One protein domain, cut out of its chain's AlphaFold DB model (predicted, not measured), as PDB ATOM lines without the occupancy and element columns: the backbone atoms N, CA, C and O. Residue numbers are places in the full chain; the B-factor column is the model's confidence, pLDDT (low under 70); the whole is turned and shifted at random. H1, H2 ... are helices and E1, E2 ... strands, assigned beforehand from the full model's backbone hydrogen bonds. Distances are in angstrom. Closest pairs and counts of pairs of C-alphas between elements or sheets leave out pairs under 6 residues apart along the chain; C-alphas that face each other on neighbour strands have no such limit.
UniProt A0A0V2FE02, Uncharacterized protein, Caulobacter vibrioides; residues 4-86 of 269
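AT A GLANCE: This is residues 4 to 86 of the 269 residues of an uncharacterized protein of Caulobacter vibrioides (UniProt A0A0V2FE02). Picture one antiparallel sheet of six strands, strongly twisted and curled like part of a barrel, with helices H1 and H4 packed on one of its faces, H4 over the edge strand E1. The short helix H3 follows directly on the other edge strand, E5, and packs against H1, while the short H2 only grazes the sheet. The printed part has 83 residues, with four named helices and six named strands in the order E1, H1, H2, E2, E3, E4, E5, H3, E6, H4; across the sheet the order is E1, E6, E2, E3, E4, E5. The class is mixed, helices and strands. The whole is compact and rounded, with a radius of gyration of the C-alphas of 11.4 A and spans of 31 by 28 by 20 A.

IN THESE COORDINATES: Find C-alpha 4 at (4.535, 44.439, -31.491), where E1, residues 4 to 7, begins. H1, residues 8 to 16, follows at once and runs 12.3 A to C-alpha 16 at (1.838, 26.384, -40.989). Next come H2, residues 22 to 25, and E2, residues 29 to 31. E3, residues 39 to 45, is the longest strand by residues and runs 16.2 A. After it look for E4, residues 50 to 53, E5, residues 58 to 60, and H3, residues 61 to 64. E6, residues 68 to 72, runs 13.0 A. H4, residues 77 to 83, runs 9.7 A and ends at C-alpha 83, at (-6.287, 34.785, -34.475).

HOW THE PARTS SIT: Begin with the sheet at E1, an edge strand antiparallel to E6, where N 6 and O 69 are 2.9 A apart, within hydrogen-bond range. On the other side of E6 is E2, antiparallel too, with N 70 and O 29 at 2.8 A. E1, H1 H2 and E2 form a split strand-helix-strand unit, two strands that run the same way with E6 between them, and its crossover is right-handed. E2, E3, E4 and E5 form a meander, each strand the antiparallel neighbour of the one before, and each step is a hairpin. Look there for N 30 and O 39 at 2.8 A, N 45 and O 50 at 2.9 A, and N 51 and O 59 at 2.8 A, each within range. The pairing of E3 is staggered: its residues 39 to 40 pair with E2 and 41 to 45 with E4. H1 is on the sheet at a height of 9.2 A; it only just lies over E4, with 3 of its C-alphas falling there, and runs across the strands, at 65 degrees to E4 on the local plane. H4 is on the same face at a height of 9.9 A, over E1 and slantwise to the strands. H1 and H4 touch about perpendicular, at 82 degrees; their closest C-alphas, of Trp 14 and Ile 81, are 5.6 A apart. H3, on the opposite face and over none of the strands, touches H1, the closest C-alphas being those of Gly 8 and Leu 64 at 5.1 A. H3 and H4 are apart. In H1 and H4 every O i to N i+4 pair is within hydrogen-bond range; H2 and H3 are too short for such a pair, and of one O i to N i+3 pair each, 0 is within range in H2 and 1 in H3.

THE WHOLE: The two C-alphas farthest apart are those of Ala 55 and Ser 86, at 33.8 A. The printed part has no cut. The link from E2 to E3, 7 residues, is short, the other links are tight, and no link is long. The mean pLDDT of the printed part is 88.3; look at residues 33 to 35 for the values under 70.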
ATOM      1  N   ALA A   4       4.909  45.710 -32.086       86.88
ATOM      2  CA  ALA A   4       4.535  44.439 -31.491       86.88
ATOM      3  C   ALA A   4       5.664  43.424 -31.710       86.88
ATOM      4  O   ALA A   4       6.221  43.336 -32.805       86.88
ATOM      5  N   LEU A   5       5.967  42.663 -30.659       90.19
ATOM      6  CA  LEU A   5       6.899  41.541 -30.690       90.19
ATOM      7  C   LEU A   5       6.084  40.254 -30.607       90.19
ATOM      8  O   LEU A   5       5.371  40.037 -29.625       90.19
ATOM      9  N   ILE A   6       6.162  39.420 -31.638       88.00
ATOM     10  CA  ILE A   6       5.434  38.152 -31.699       88.00
ATOM     11  C   ILE A   6       6.430  37.012 -31.548       88.00
ATOM     12  O   ILE A   6       7.386  36.902 -32.315       88.00
ATOM     13  N   GLU A   7       6.185  36.139 -30.573       88.12
ATOM     14  CA  GLU A   7       7.061  35.004 -30.319       88.12
ATOM     15  C   GLU A   7       7.104  34.041 -31.514       88.12
ATOM     16  O   GLU A   7       6.087  33.652 -32.097       88.12
ATOM     17  N   GLY A   8       8.311  33.593 -31.836       87.31
ATOM     18  CA  GLY A   8       8.617  32.660 -32.907       87.31
ATOM     19  C   GLY A   8       7.734  31.413 -32.998       87.31
ATOM     20  O   GLY A   8       7.317  31.056 -34.104       87.31
ATOM     21  N   PRO A   9       7.387  30.733 -31.888       86.75
ATOM     22  CA  PRO A   9       6.472  29.593 -31.924       86.75
ATOM     23  C   PRO A   9       5.083  29.942 -32.476       86.75
ATOM     24  O   PRO A   9       4.521  29.153 -33.240       86.75
ATOM     25  N   LEU A  10       4.548  31.124 -32.146       86.00
ATOM     26  CA  LEU A  10       3.258  31.603 -32.654       86.00
ATOM     27  C   LEU A  10       3.345  31.924 -34.146       86.00
ATOM     28  O   LEU A  10       2.484  31.498 -34.918       86.00
ATOM     29  N   LEU A  11       4.433  32.578 -34.566       89.75
ATOM     30  CA  LEU A  11       4.718  32.823 -35.979       89.75
ATOM     31  C   LEU A  11       4.791  31.509 -36.770       89.75
ATOM     32  O   LEU A  11       4.140  31.378 -37.803       89.75
ATOM     33  N   VAL A  12       5.546  30.514 -36.294       90.31
ATOM     34  CA  VAL A  12       5.681  29.205 -36.960       90.31
ATOM     35  C   VAL A  12       4.342  28.486 -37.053       90.31
ATOM     36  O   VAL A  12       4.064  27.824 -38.054       90.31
ATOM     37  N   ARG A  13       3.516  28.589 -36.009       87.31
ATOM     38  CA  ARG A  13       2.183  27.992 -35.989       87.31
ATOM     39  C   ARG A  13       1.272  28.636 -37.030       87.31
ATOM     40  O   ARG A  13       0.661  27.901 -37.802       87.31
ATOM     41  N   TRP A  14       1.237  29.966 -37.088       90.69
ATOM     42  CA  TRP A  14       0.500  30.706 -38.111       90.69
ATOM     43  C   TRP A  14       1.028  30.375 -39.513       90.69
ATOM     44  O   TRP A  14       0.271  29.891 -40.335       90.69
ATOM     45  N   LEU A  15       2.339  30.442 -39.764       91.31
ATOM     46  CA  LEU A  15       2.962  30.081 -41.051       91.31
ATOM     47  C   LEU A  15       2.585  28.681 -41.576       91.31
ATOM     48  O   LEU A  15       2.617  28.426 -42.783       91.31
ATOM     49  N   LYS A  16       2.262  27.752 -40.669       89.94
ATOM     50  CA  LYS A  16       1.838  26.384 -40.989       89.94
ATOM     51  C   LYS A  16       0.319  26.216 -41.114       89.94
ATOM     52  O   LYS A  16      -0.089  25.156 -41.589       89.94
ATOM     53  N   SER A  17      -0.502  27.197 -40.732       86.62
ATOM     54  CA  SER A  17      -1.972  27.122 -40.777       86.62
ATOM     55  C   SER A  17      -2.510  27.404 -42.180       86.62
ATOM     56  O   SER A  17      -1.985  28.238 -42.915       86.62
ATOM     57  N   GLU A  18      -3.516  26.660 -42.642       83.31
ATOM     58  CA  GLU A  18      -4.106  26.843 -43.989       83.31
ATOM     59  C   GLU A  18      -4.717  28.238 -44.195       83.31
ATOM     60  O   GLU A  18      -4.829  28.699 -45.325       83.31
ATOM     61  N   GLU A  19      -5.024  28.932 -43.102       82.44
ATOM     62  CA  GLU A  19      -5.635  30.263 -43.060       82.44
ATOM     63  C   GLU A  19      -4.609  31.410 -43.142       82.44
ATOM     64  O   GLU A  19      -4.991  32.579 -43.180       82.44
ATOM     65  N   ALA A  20      -3.306  31.107 -43.151       87.25
ATOM     66  CA  ALA A  20      -2.264  32.124 -43.154       87.25
ATOM     67  C   ALA A  20      -2.106  32.823 -44.507       87.25
ATOM     68  O   ALA A  20      -1.647  32.233 -45.489       87.25
ATOM     69  N   ASP A  21      -2.390  34.124 -44.516       91.75
ATOM     70  CA  ASP A  21      -2.012  35.021 -45.601       91.75
ATOM     71  C   ASP A  21      -0.539  35.429 -45.463       91.75
ATOM     72  O   ASP A  21      -0.193  36.411 -44.806       91.75
ATOM     73  N   LEU A  22       0.343  34.655 -46.099       92.31
ATOM     74  CA  LEU A  22       1.799  34.826 -46.036       92.31
ATOM     75  C   LEU A  22       2.287  36.192 -46.542       92.31
ATOM     76  O   LEU A  22       3.411  36.582 -46.227       92.31
ATOM     77  N   SER A  23       1.468  36.919 -47.308       92.62
ATOM     78  CA  SER A  23       1.821  38.265 -47.763       92.62
ATOM     79  C   SER A  23       1.896  39.270 -46.605       92.62
ATOM     80  O   SER A  23       2.635  40.248 -46.691       92.62
ATOM     81  N   LEU A  24       1.213  38.987 -45.488       93.44
ATOM     82  CA  LEU A  24       1.157  39.866 -44.320       93.44
ATOM     83  C   LEU A  24       2.476  39.978 -43.553       93.44
ATOM     84  O   LEU A  24       2.620  40.914 -42.779       93.44
ATOM     85  N   ILE A  25       3.427  39.053 -43.713       92.69
ATOM     86  CA  ILE A  25       4.726  39.163 -43.025       92.69
ATOM     87  C   ILE A  25       5.813  39.802 -43.893       92.69
ATOM     88  O   ILE A  25       6.934  39.979 -43.425       92.69
ATOM     89  N   LEU A  26       5.523  40.113 -45.159       93.81
ATOM     90  CA  LEU A  26       6.504  40.736 -46.045       93.81
ATOM     91  C   LEU A  26       6.817  42.153 -45.551       93.81
ATOM     92  O   LEU A  26       5.911  42.910 -45.211       93.81
ATOM     93  N   GLY A  27       8.101  42.497 -45.492       90.44
ATOM     94  CA  GLY A  27       8.585  43.759 -44.936       90.44
ATOM     95  C   GLY A  27       8.555  43.841 -43.406       90.44
ATOM     96  O   GLY A  27       8.957  44.865 -42.866       90.44
ATOM     97  N   CYS A  28       8.099  42.798 -42.702       93.06
ATOM     98  CA  CYS A  28       8.309  42.686 -41.258       93.06
ATOM     99  C   CYS A  28       9.733  42.199 -40.973       93.06
ATOM    100  O   CYS A  28      10.341  41.516 -41.804       93.06
ATOM    101  N   ASP A  29      10.227  42.489 -39.775       93.94
ATOM    102  CA  ASP A  29      11.573  42.103 -39.366       93.94
ATOM    103  C   ASP A  29      11.552  40.879 -38.445       93.94
ATOM    104  O   ASP A  29      10.609  40.654 -37.685       93.94
ATOM    105  N   LEU A  30      12.606  40.072 -38.516       91.75
ATOM    106  CA  LEU A  30      12.886  38.986 -37.585       91.75
ATOM    107  C   LEU A  30      14.099  39.343 -36.740       91.75
ATOM    108  O   LEU A  30      15.212  39.415 -37.256       91.75
ATOM    109  N   GLU A  31      13.893  39.486 -35.440       89.31
ATOM    110  CA  GLU A  31      14.982  39.489 -34.470       89.31
ATOM    111  C   GLU A  31      15.293  38.037 -34.087       89.31
ATOM    112  O   GLU A  31      14.404  37.273 -33.694       89.31
ATOM    113  N   ASP A  32      16.549  37.620 -34.239       77.50
ATOM    114  CA  ASP A  32      17.036  36.344 -33.723       77.50
ATOM    115  C   ASP A  32      18.215  36.567 -32.768       77.50
ATOM    116  O   ASP A  32      18.927  37.559 -32.859       77.50
ATOM    117  N   ASP A  33      18.433  35.633 -31.840       69.12
ATOM    118  CA  ASP A  33      19.529  35.733 -30.859       69.12
ATOM    119  C   ASP A  33      20.937  35.621 -31.493       69.12
ATOM    120  O   ASP A  33      21.942  35.599 -30.777       69.12
ATOM    121  N   PHE A  34      21.039  35.448 -32.815       65.38
ATOM    122  CA  PHE A  34      22.288  35.146 -33.520       65.38
ATOM    123  C   PHE A  34      22.804  36.316 -34.364       65.38
ATOM    124  O   PHE A  34      23.980  36.306 -34.736       65.38
ATOM    125  N   SER A  35      21.949  37.287 -34.673       66.62
ATOM    126  CA  SER A  35      22.220  38.462 -35.492       66.62
ATOM    127  C   SER A  35      22.074  39.726 -34.651       66.62
ATOM    128  O   SER A  35      21.107  39.868 -33.909       66.62
ATOM    129  N   GLU A  36      23.018  40.661 -34.772       70.44
ATOM    130  CA  GLU A  36      22.885  41.986 -34.141       70.44
ATOM    131  C   GLU A  36      21.816  42.845 -34.838       70.44
ATOM    132  O   GLU A  36      21.195  43.683 -34.188       70.44
ATOM    133  N   ASP A  37      21.571  42.598 -36.131       82.50
ATOM    134  CA  ASP A  37      20.602  43.337 -36.940       82.50
ATOM    135  C   ASP A  37      19.339  42.498 -37.225       82.50
ATOM    136  O   ASP A  37      19.456  41.307 -37.555       82.50
ATOM    137  N   PRO A  38      18.134  43.097 -37.165       85.62
ATOM    138  CA  PRO A  38      16.900  42.439 -37.577       85.62
ATOM    139  C   PRO A  38      16.929  42.051 -39.062       85.62
ATOM    140  O   PRO A  38      17.449  42.773 -39.912       85.62
ATOM    141  N   VAL A  39      16.333  40.905 -39.390       90.75
ATOM    142  CA  VAL A  39      16.281  40.377 -40.756       90.75
ATOM    143  C   VAL A  39      14.920  40.659 -41.384       90.75
ATOM    144  O   VAL A  39      13.931  40.017 -41.033       90.75
ATOM    145  N   THR A  40      14.876  41.554 -42.372       93.94
ATOM    146  CA  THR A  40      13.643  41.884 -43.099       93.94
ATOM    147  C   THR A  40      13.198  40.742 -44.012       93.94
ATOM    148  O   THR A  40      13.982  40.192 -44.799       93.94
ATOM    149  N   ILE A  41      11.924  40.373 -43.913       94.56
ATOM    150  CA  ILE A  41      11.313  39.275 -44.664       94.56
ATOM    151  C   ILE A  41      10.895  39.745 -46.062       94.56
ATOM    152  O   ILE A  41      10.081  40.649 -46.206       94.56
ATOM    153  N   ALA A  42      11.363  39.055 -47.101       95.62
ATOM    154  CA  ALA A  42      10.996  39.309 -48.496       95.62
ATOM    155  C   ALA A  42      10.101  38.224 -49.109       95.62
ATOM    156  O   ALA A  42       9.506  38.428 -50.166       95.62
ATOM    157  N   GLY A  43      10.007  37.051 -48.478       95.12
ATOM    158  CA  GLY A  43       9.199  35.955 -48.997       95.12
ATOM    159  C   GLY A  43       9.021  34.801 -48.023       95.12
ATOM    160  O   GLY A  43       9.750  34.660 -47.042       95.12
ATOM    161  N   VAL A  44       8.068  33.928 -48.338       95.50
ATOM    162  CA  VAL A  44       7.835  32.670 -47.625       95.50
ATOM    163  C   VAL A  44       7.655  31.555 -48.641       95.50
ATOM    164  O   VAL A  44       6.852  31.668 -49.561       95.50
ATOM    165  N   ASP A  45       8.381  30.461 -48.448       94.50
ATOM    166  CA  ASP A  45       8.208  29.220 -49.197       94.50
ATOM    167  C   ASP A  45       7.699  28.152 -48.228       94.50
ATOM    168  O   ASP A  45       8.444  27.574 -47.428       94.50
ATOM    169  N   ARG A  46       6.382  27.942 -48.264       90.00
ATOM    170  CA  ARG A  46       5.679  27.066 -47.326       90.00
ATOM    171  C   ARG A  46       5.908  25.585 -47.613       90.00
ATOM    172  O   ARG A  46       5.980  24.807 -46.665       90.00
ATOM    173  N   GLU A  47       6.076  25.202 -48.879       91.75
ATOM    174  CA  GLU A  47       6.388  23.819 -49.260       91.75
ATOM    175  C   GLU A  47       7.744  23.395 -48.696       91.75
ATOM    176  O   GLU A  47       7.889  22.301 -48.153       91.75
ATOM    177  N   ARG A  48       8.733  24.295 -48.765       93.75
ATOM    178  CA  ARG A  48      10.072  24.057 -48.212       93.75
ATOM    179  C   ARG A  48      10.207  24.453 -46.741       93.75
ATOM    180  O   ARG A  48      11.268  24.229 -46.164       93.75
ATOM    181  N   GLN A  49       9.156  25.010 -46.138       94.62
ATOM    182  CA  GLN A  49       9.119  25.511 -44.760       94.62
ATOM    183  C   GLN A  49      10.266  26.483 -44.439       94.62
ATOM    184  O   GLN A  49      10.973  26.324 -43.438       94.62
ATOM    185  N   VAL A  50      10.465  27.488 -45.294       95.75
ATOM    186  CA  VAL A  50      11.488  28.530 -45.111       95.75
ATOM    187  C   VAL A  50      10.908  29.934 -45.280       95.75
ATOM    188  O   VAL A  50      10.054  30.175 -46.130       95.75
ATOM    189  N   VAL A  51      11.418  30.875 -44.490       94.75
ATOM    190  CA  VAL A  51      11.289  32.321 -44.709       94.75
ATOM    191  C   VAL A  51      12.506  32.797 -45.503       94.75
ATOM    192  O   VAL A  51      13.609  32.281 -45.320       94.75
ATOM    193  N   ILE A  52      12.305  33.736 -46.420       95.88
ATOM    194  CA  ILE A  52      13.335  34.295 -47.294       95.88
ATOM    195  C   ILE A  52      13.528  35.757 -46.902       95.88
ATOM    196  O   ILE A  52      12.562  36.519 -46.910       95.88
ATOM    197  N   SER A  53      14.753  36.147 -46.557       93.56
ATOM    198  CA  SER A  53      15.078  37.545 -46.262       93.56
ATOM    199  C   SER A  53      15.279  38.376 -47.529       93.56
ATOM    200  O   SER A  53      15.497  37.820 -48.607       93.56
ATOM    201  N   GLU A  54      15.286  39.704 -47.404       91.94
ATOM    202  CA  GLU A  54      15.660  40.605 -48.510       91.94
ATOM    203  C   GLU A  54      17.069  40.334 -49.053       91.94
ATOM    204  O   GLU A  54      17.296  40.390 -50.261       91.94
ATOM    205  N   ALA A  55      18.002  39.927 -48.187       89.06
ATOM    206  CA  ALA A  55      19.346  39.504 -48.586       89.06
ATOM    207  C   ALA A  55      19.378  38.124 -49.287       89.06
ATOM    208  O   ALA A  55      20.448  37.624 -49.634       89.06
ATOM    209  N   GLY A  56      18.226  37.470 -49.474       89.06
ATOM    210  CA  GLY A  56      18.099  36.154 -50.103       89.06
ATOM    211  C   GLY A  56      18.440  34.975 -49.185       89.06
ATOM    212  O   GLY A  56      18.480  33.828 -49.642       89.06
ATOM    213  N   GLN A  57      18.672  35.220 -47.892       90.94
ATOM    214  CA  GLN A  57      18.924  34.165 -46.913       90.94
ATOM    215  C   GLN A  57      17.653  33.342 -46.689       90.94
ATOM    216  O   GLN A  57      16.566  33.886 -46.524       90.94
ATOM    217  N   ARG A  58      17.795  32.013 -46.642       93.62
ATOM    218  CA  ARG A  58      16.698  31.083 -46.340       93.62
ATOM    219  C   ARG A  58      16.765  30.634 -44.883       93.62
ATOM    220  O   ARG A  58      17.716  29.960 -44.489       93.62
ATOM    221  N   ILE A  59      15.744  30.971 -44.102       92.19
ATOM    222  CA  ILE A  59      15.623  30.657 -42.675       92.19
ATOM    223  C   ILE A  59      14.541  29.581 -42.493       92.19
ATOM    224  O   ILE A  59      13.363  29.854 -42.716       92.19
ATOM    225  N   PRO A  60      14.895  28.346 -42.096       93.62
ATOM    226  CA  PRO A  60      13.918  27.291 -41.841       93.62
ATOM    227  C   PRO A  60      12.955  27.639 -40.707       93.62
ATOM    228  O   PRO A  60      13.384  28.150 -39.673       93.62
ATOM    229  N   PHE A  61      11.686  27.240 -40.831       92.88
ATOM    230  CA  PHE A  61      10.678  27.426 -39.778       92.88
ATOM    231  C   PHE A  61      11.124  26.836 -38.434       92.88
ATOM    232  O   PHE A  61      10.826  27.388 -37.381       92.88
ATOM    233  N   ALA A  62      11.892  25.743 -38.451       88.56
ATOM    234  CA  ALA A  62      12.445  25.132 -37.241       88.56
ATOM    235  C   ALA A  62      13.389  26.061 -36.450       88.56
ATOM    236  O   ALA A  62      13.524  25.896 -35.241       88.56
ATOM    237  N   ARG A  63      14.036  27.034 -37.110       87.38
ATOM    238  CA  ARG A  63      14.889  28.035 -36.447       87.38
ATOM    239  C   ARG A  63      14.089  29.200 -35.875       87.38
ATOM    240  O   ARG A  63      14.500  29.756 -34.864       87.38
ATOM    241  N   LEU A  64      12.938  29.510 -36.470       88.00
ATOM    242  CA  LEU A  64      12.107  30.645 -36.070       88.00
ATOM    243  C   LEU A  64      11.516  30.497 -34.671       88.00
ATOM    244  O   LEU A  64      11.169  31.501 -34.080       88.00
ATOM    245  N   GLY A  65      11.435  29.289 -34.101       81.31
ATOM    246  CA  GLY A  65      10.899  29.079 -32.747       81.31
ATOM    247  C   GLY A  65      11.662  29.799 -31.623       81.31
ATOM    248  O   GLY A  65      11.169  29.828 -30.501       81.31
ATOM    249  N   LYS A  66      12.844  30.357 -31.910       81.69
ATOM    250  CA  LYS A  66      13.637  31.188 -30.988       81.69
ATOM    251  C   LYS A  66      13.718  32.662 -31.406       81.69
ATOM    252  O   LYS A  66      14.392  33.432 -30.743       81.69
ATOM    253  N   SER A  67      13.089  33.032 -32.515       87.88
ATOM    254  CA  SER A  67      13.089  34.397 -33.042       87.88
ATOM    255  C   SER A  67      11.875  35.173 -32.532       87.88
ATOM    256  O   SER A  67      10.934  34.587 -31.988       87.88
ATOM    257  N   GLN A  68      11.865  36.479 -32.758       90.88
ATOM    258  CA  GLN A  68      10.704  37.342 -32.576       90.88
ATOM    259  C   GLN A  68      10.393  38.054 -33.891       90.88
ATOM    260  O   GLN A  68      11.291  38.592 -34.537       90.88
ATOM    261  N   LEU A  69       9.126  38.040 -34.309       92.88
ATOM    262  CA  LEU A  69       8.677  38.909 -35.394       92.88
ATOM    263  C   LEU A  69       8.454  40.306 -34.823       92.88
ATOM    264  O   LEU A  69       7.700  40.464 -33.860       92.88
ATOM    265  N   VAL A  70       9.059  41.299 -35.457       92.50
ATOM    266  CA  VAL A  70       8.875  42.712 -35.163       92.50
ATOM    267  C   VAL A  70       8.004  43.311 -36.260       92.50
ATOM    268  O   VAL A  70       8.349  43.291 -37.441       92.50
ATOM    269  N   ALA A  71       6.851  43.843 -35.866       91.75
ATOM    270  CA  ALA A  71       5.939  44.545 -36.761       91.75
ATOM    271  C   ALA A  71       5.358  45.780 -36.055       91.75
ATOM    272  O   ALA A  71       5.282  45.794 -34.824       91.75
ATOM    273  N   PRO A  72       4.907  46.817 -36.783       91.19
ATOM    274  CA  PRO A  72       4.115  47.891 -36.183       91.19
ATOM    275  C   PRO A  72       2.907  47.322 -35.423       91.19
ATOM    276  O   PRO A  72       2.280  46.368 -35.884       91.19
ATOM    277  N   SER A  73       2.560  47.868 -34.253       87.94
ATOM    278  CA  SER A  73       1.465  47.310 -33.437       87.94
ATOM    279  C   SER A  73       0.087  47.341 -34.117       87.94
ATOM    280  O   SER A  73      -0.795  46.580 -33.736       87.94
ATOM    281  N   ASP A  74      -0.111  48.214 -35.102       89.25
ATOM    282  CA  ASP A  74      -1.310  48.320 -35.938       89.25
ATOM    283  C   ASP A  74      -1.224  47.498 -37.238       89.25
ATOM    284  O   ASP A  74      -2.166  47.491 -38.033       89.25
ATOM    285  N   HIS A  75      -0.118  46.778 -37.459       92.88
ATOM    286  CA  HIS A  75       0.082  45.967 -38.651       92.88
ATOM    287  C   HIS A  75      -0.905  44.784 -38.682       92.88
ATOM    288  O   HIS A  75      -1.011  44.059 -37.691       92.88
ATOM    289  N   PRO A  76      -1.585  44.504 -39.813       91.25
ATOM    290  CA  PRO A  76      -2.616  43.458 -39.917       91.25
ATOM    291  C   PRO A  76      -2.108  42.038 -39.625       91.25
ATOM    292  O   PRO A  76      -2.895  41.143 -39.316       91.25
ATOM    293  N   VAL A  77      -0.793  41.830 -39.677       91.00
ATOM    294  CA  VAL A  77      -0.154  40.562 -39.313       91.00
ATOM    295  C   VAL A  77      -0.312  40.218 -37.834       91.00
ATOM    296  O   VAL A  77      -0.423  39.044 -37.493       91.00
ATOM    297  N   VAL A  78      -0.368  41.231 -36.963       89.38
ATOM    298  CA  VAL A  78      -0.488  41.059 -35.511       89.38
ATOM    299  C   VAL A  78      -1.808  40.356 -35.168       89.38
ATOM    300  O   VAL A  78      -1.754  39.234 -34.663       89.38
ATOM    301  N   PRO A  79      -2.993  40.902 -35.519       88.38
ATOM    302  CA  PRO A  79      -4.251  40.212 -35.257       88.38
ATOM    303  C   PRO A  79      -4.393  38.905 -36.051       88.38
ATOM    304  O   PRO A  79      -5.064  37.994 -35.572       88.38
ATOM    305  N   ALA A  80      -3.770  38.770 -37.230       87.69
ATOM    306  CA  ALA A  80      -3.819  37.533 -38.014       87.69
ATOM    307  C   ALA A  80      -3.072  36.374 -37.331       87.69
ATOM    308  O   ALA A  80      -3.606  35.265 -37.237       87.69
ATOM    309  N   ILE A  81      -1.864  36.628 -36.814       87.94
ATOM    310  CA  ILE A  81      -1.098  35.629 -36.057       87.94
ATOM    311  C   ILE A  81      -1.804  35.315 -34.741       87.94
ATOM    312  O   ILE A  81      -1.974  34.143 -34.401       87.94
ATOM    313  N   GLU A  82      -2.288  36.338 -34.037       82.69
ATOM    314  CA  GLU A  82      -3.057  36.139 -32.813       82.69
ATOM    315  C   GLU A  82      -4.311  35.286 -33.067       82.69
ATOM    316  O   GLU A  82      -4.600  34.383 -32.280       82.69
ATOM    317  N   ALA A  83      -5.064  35.527 -34.145       79.44
ATOM    318  CA  ALA A  83      -6.287  34.785 -34.475       79.44
ATOM    319  C   ALA A  83      -6.047  33.289 -34.750       79.44
ATOM    320  O   ALA A  83      -6.943  32.481 -34.518       79.44
ATOM    321  N   CYS A  84      -4.838  32.904 -35.174       76.62
ATOM    322  CA  CYS A  84      -4.447  31.496 -35.327       76.62
ATOM    323  C   CYS A  84      -4.178  30.774 -33.998       76.62
ATOM    324  O   CYS A  84      -4.006  29.550 -33.978       76.62
ATOM    325  N   VAL A  85      -4.146  31.498 -32.876       71.31
ATOM    326  CA  VAL A  85      -4.136  30.896 -31.543       71.31
ATOM    327  C   VAL A  85      -5.576  30.609 -31.148       71.31
ATOM    328  O   VAL A  85      -6.370  31.537 -30.971       71.31
ATOM    329  N   SER A  86      -5.928  29.329 -30.990       70.88
ATOM    330  CA  SER A  86      -7.287  28.994 -30.570       70.88
ATOM    331  C   SER A  86      -7.576  29.627 -29.199       70.88
ATOM    332  O   SER A  86      -6.671  29.725 -28.362       70.88
TER     333      SER A  86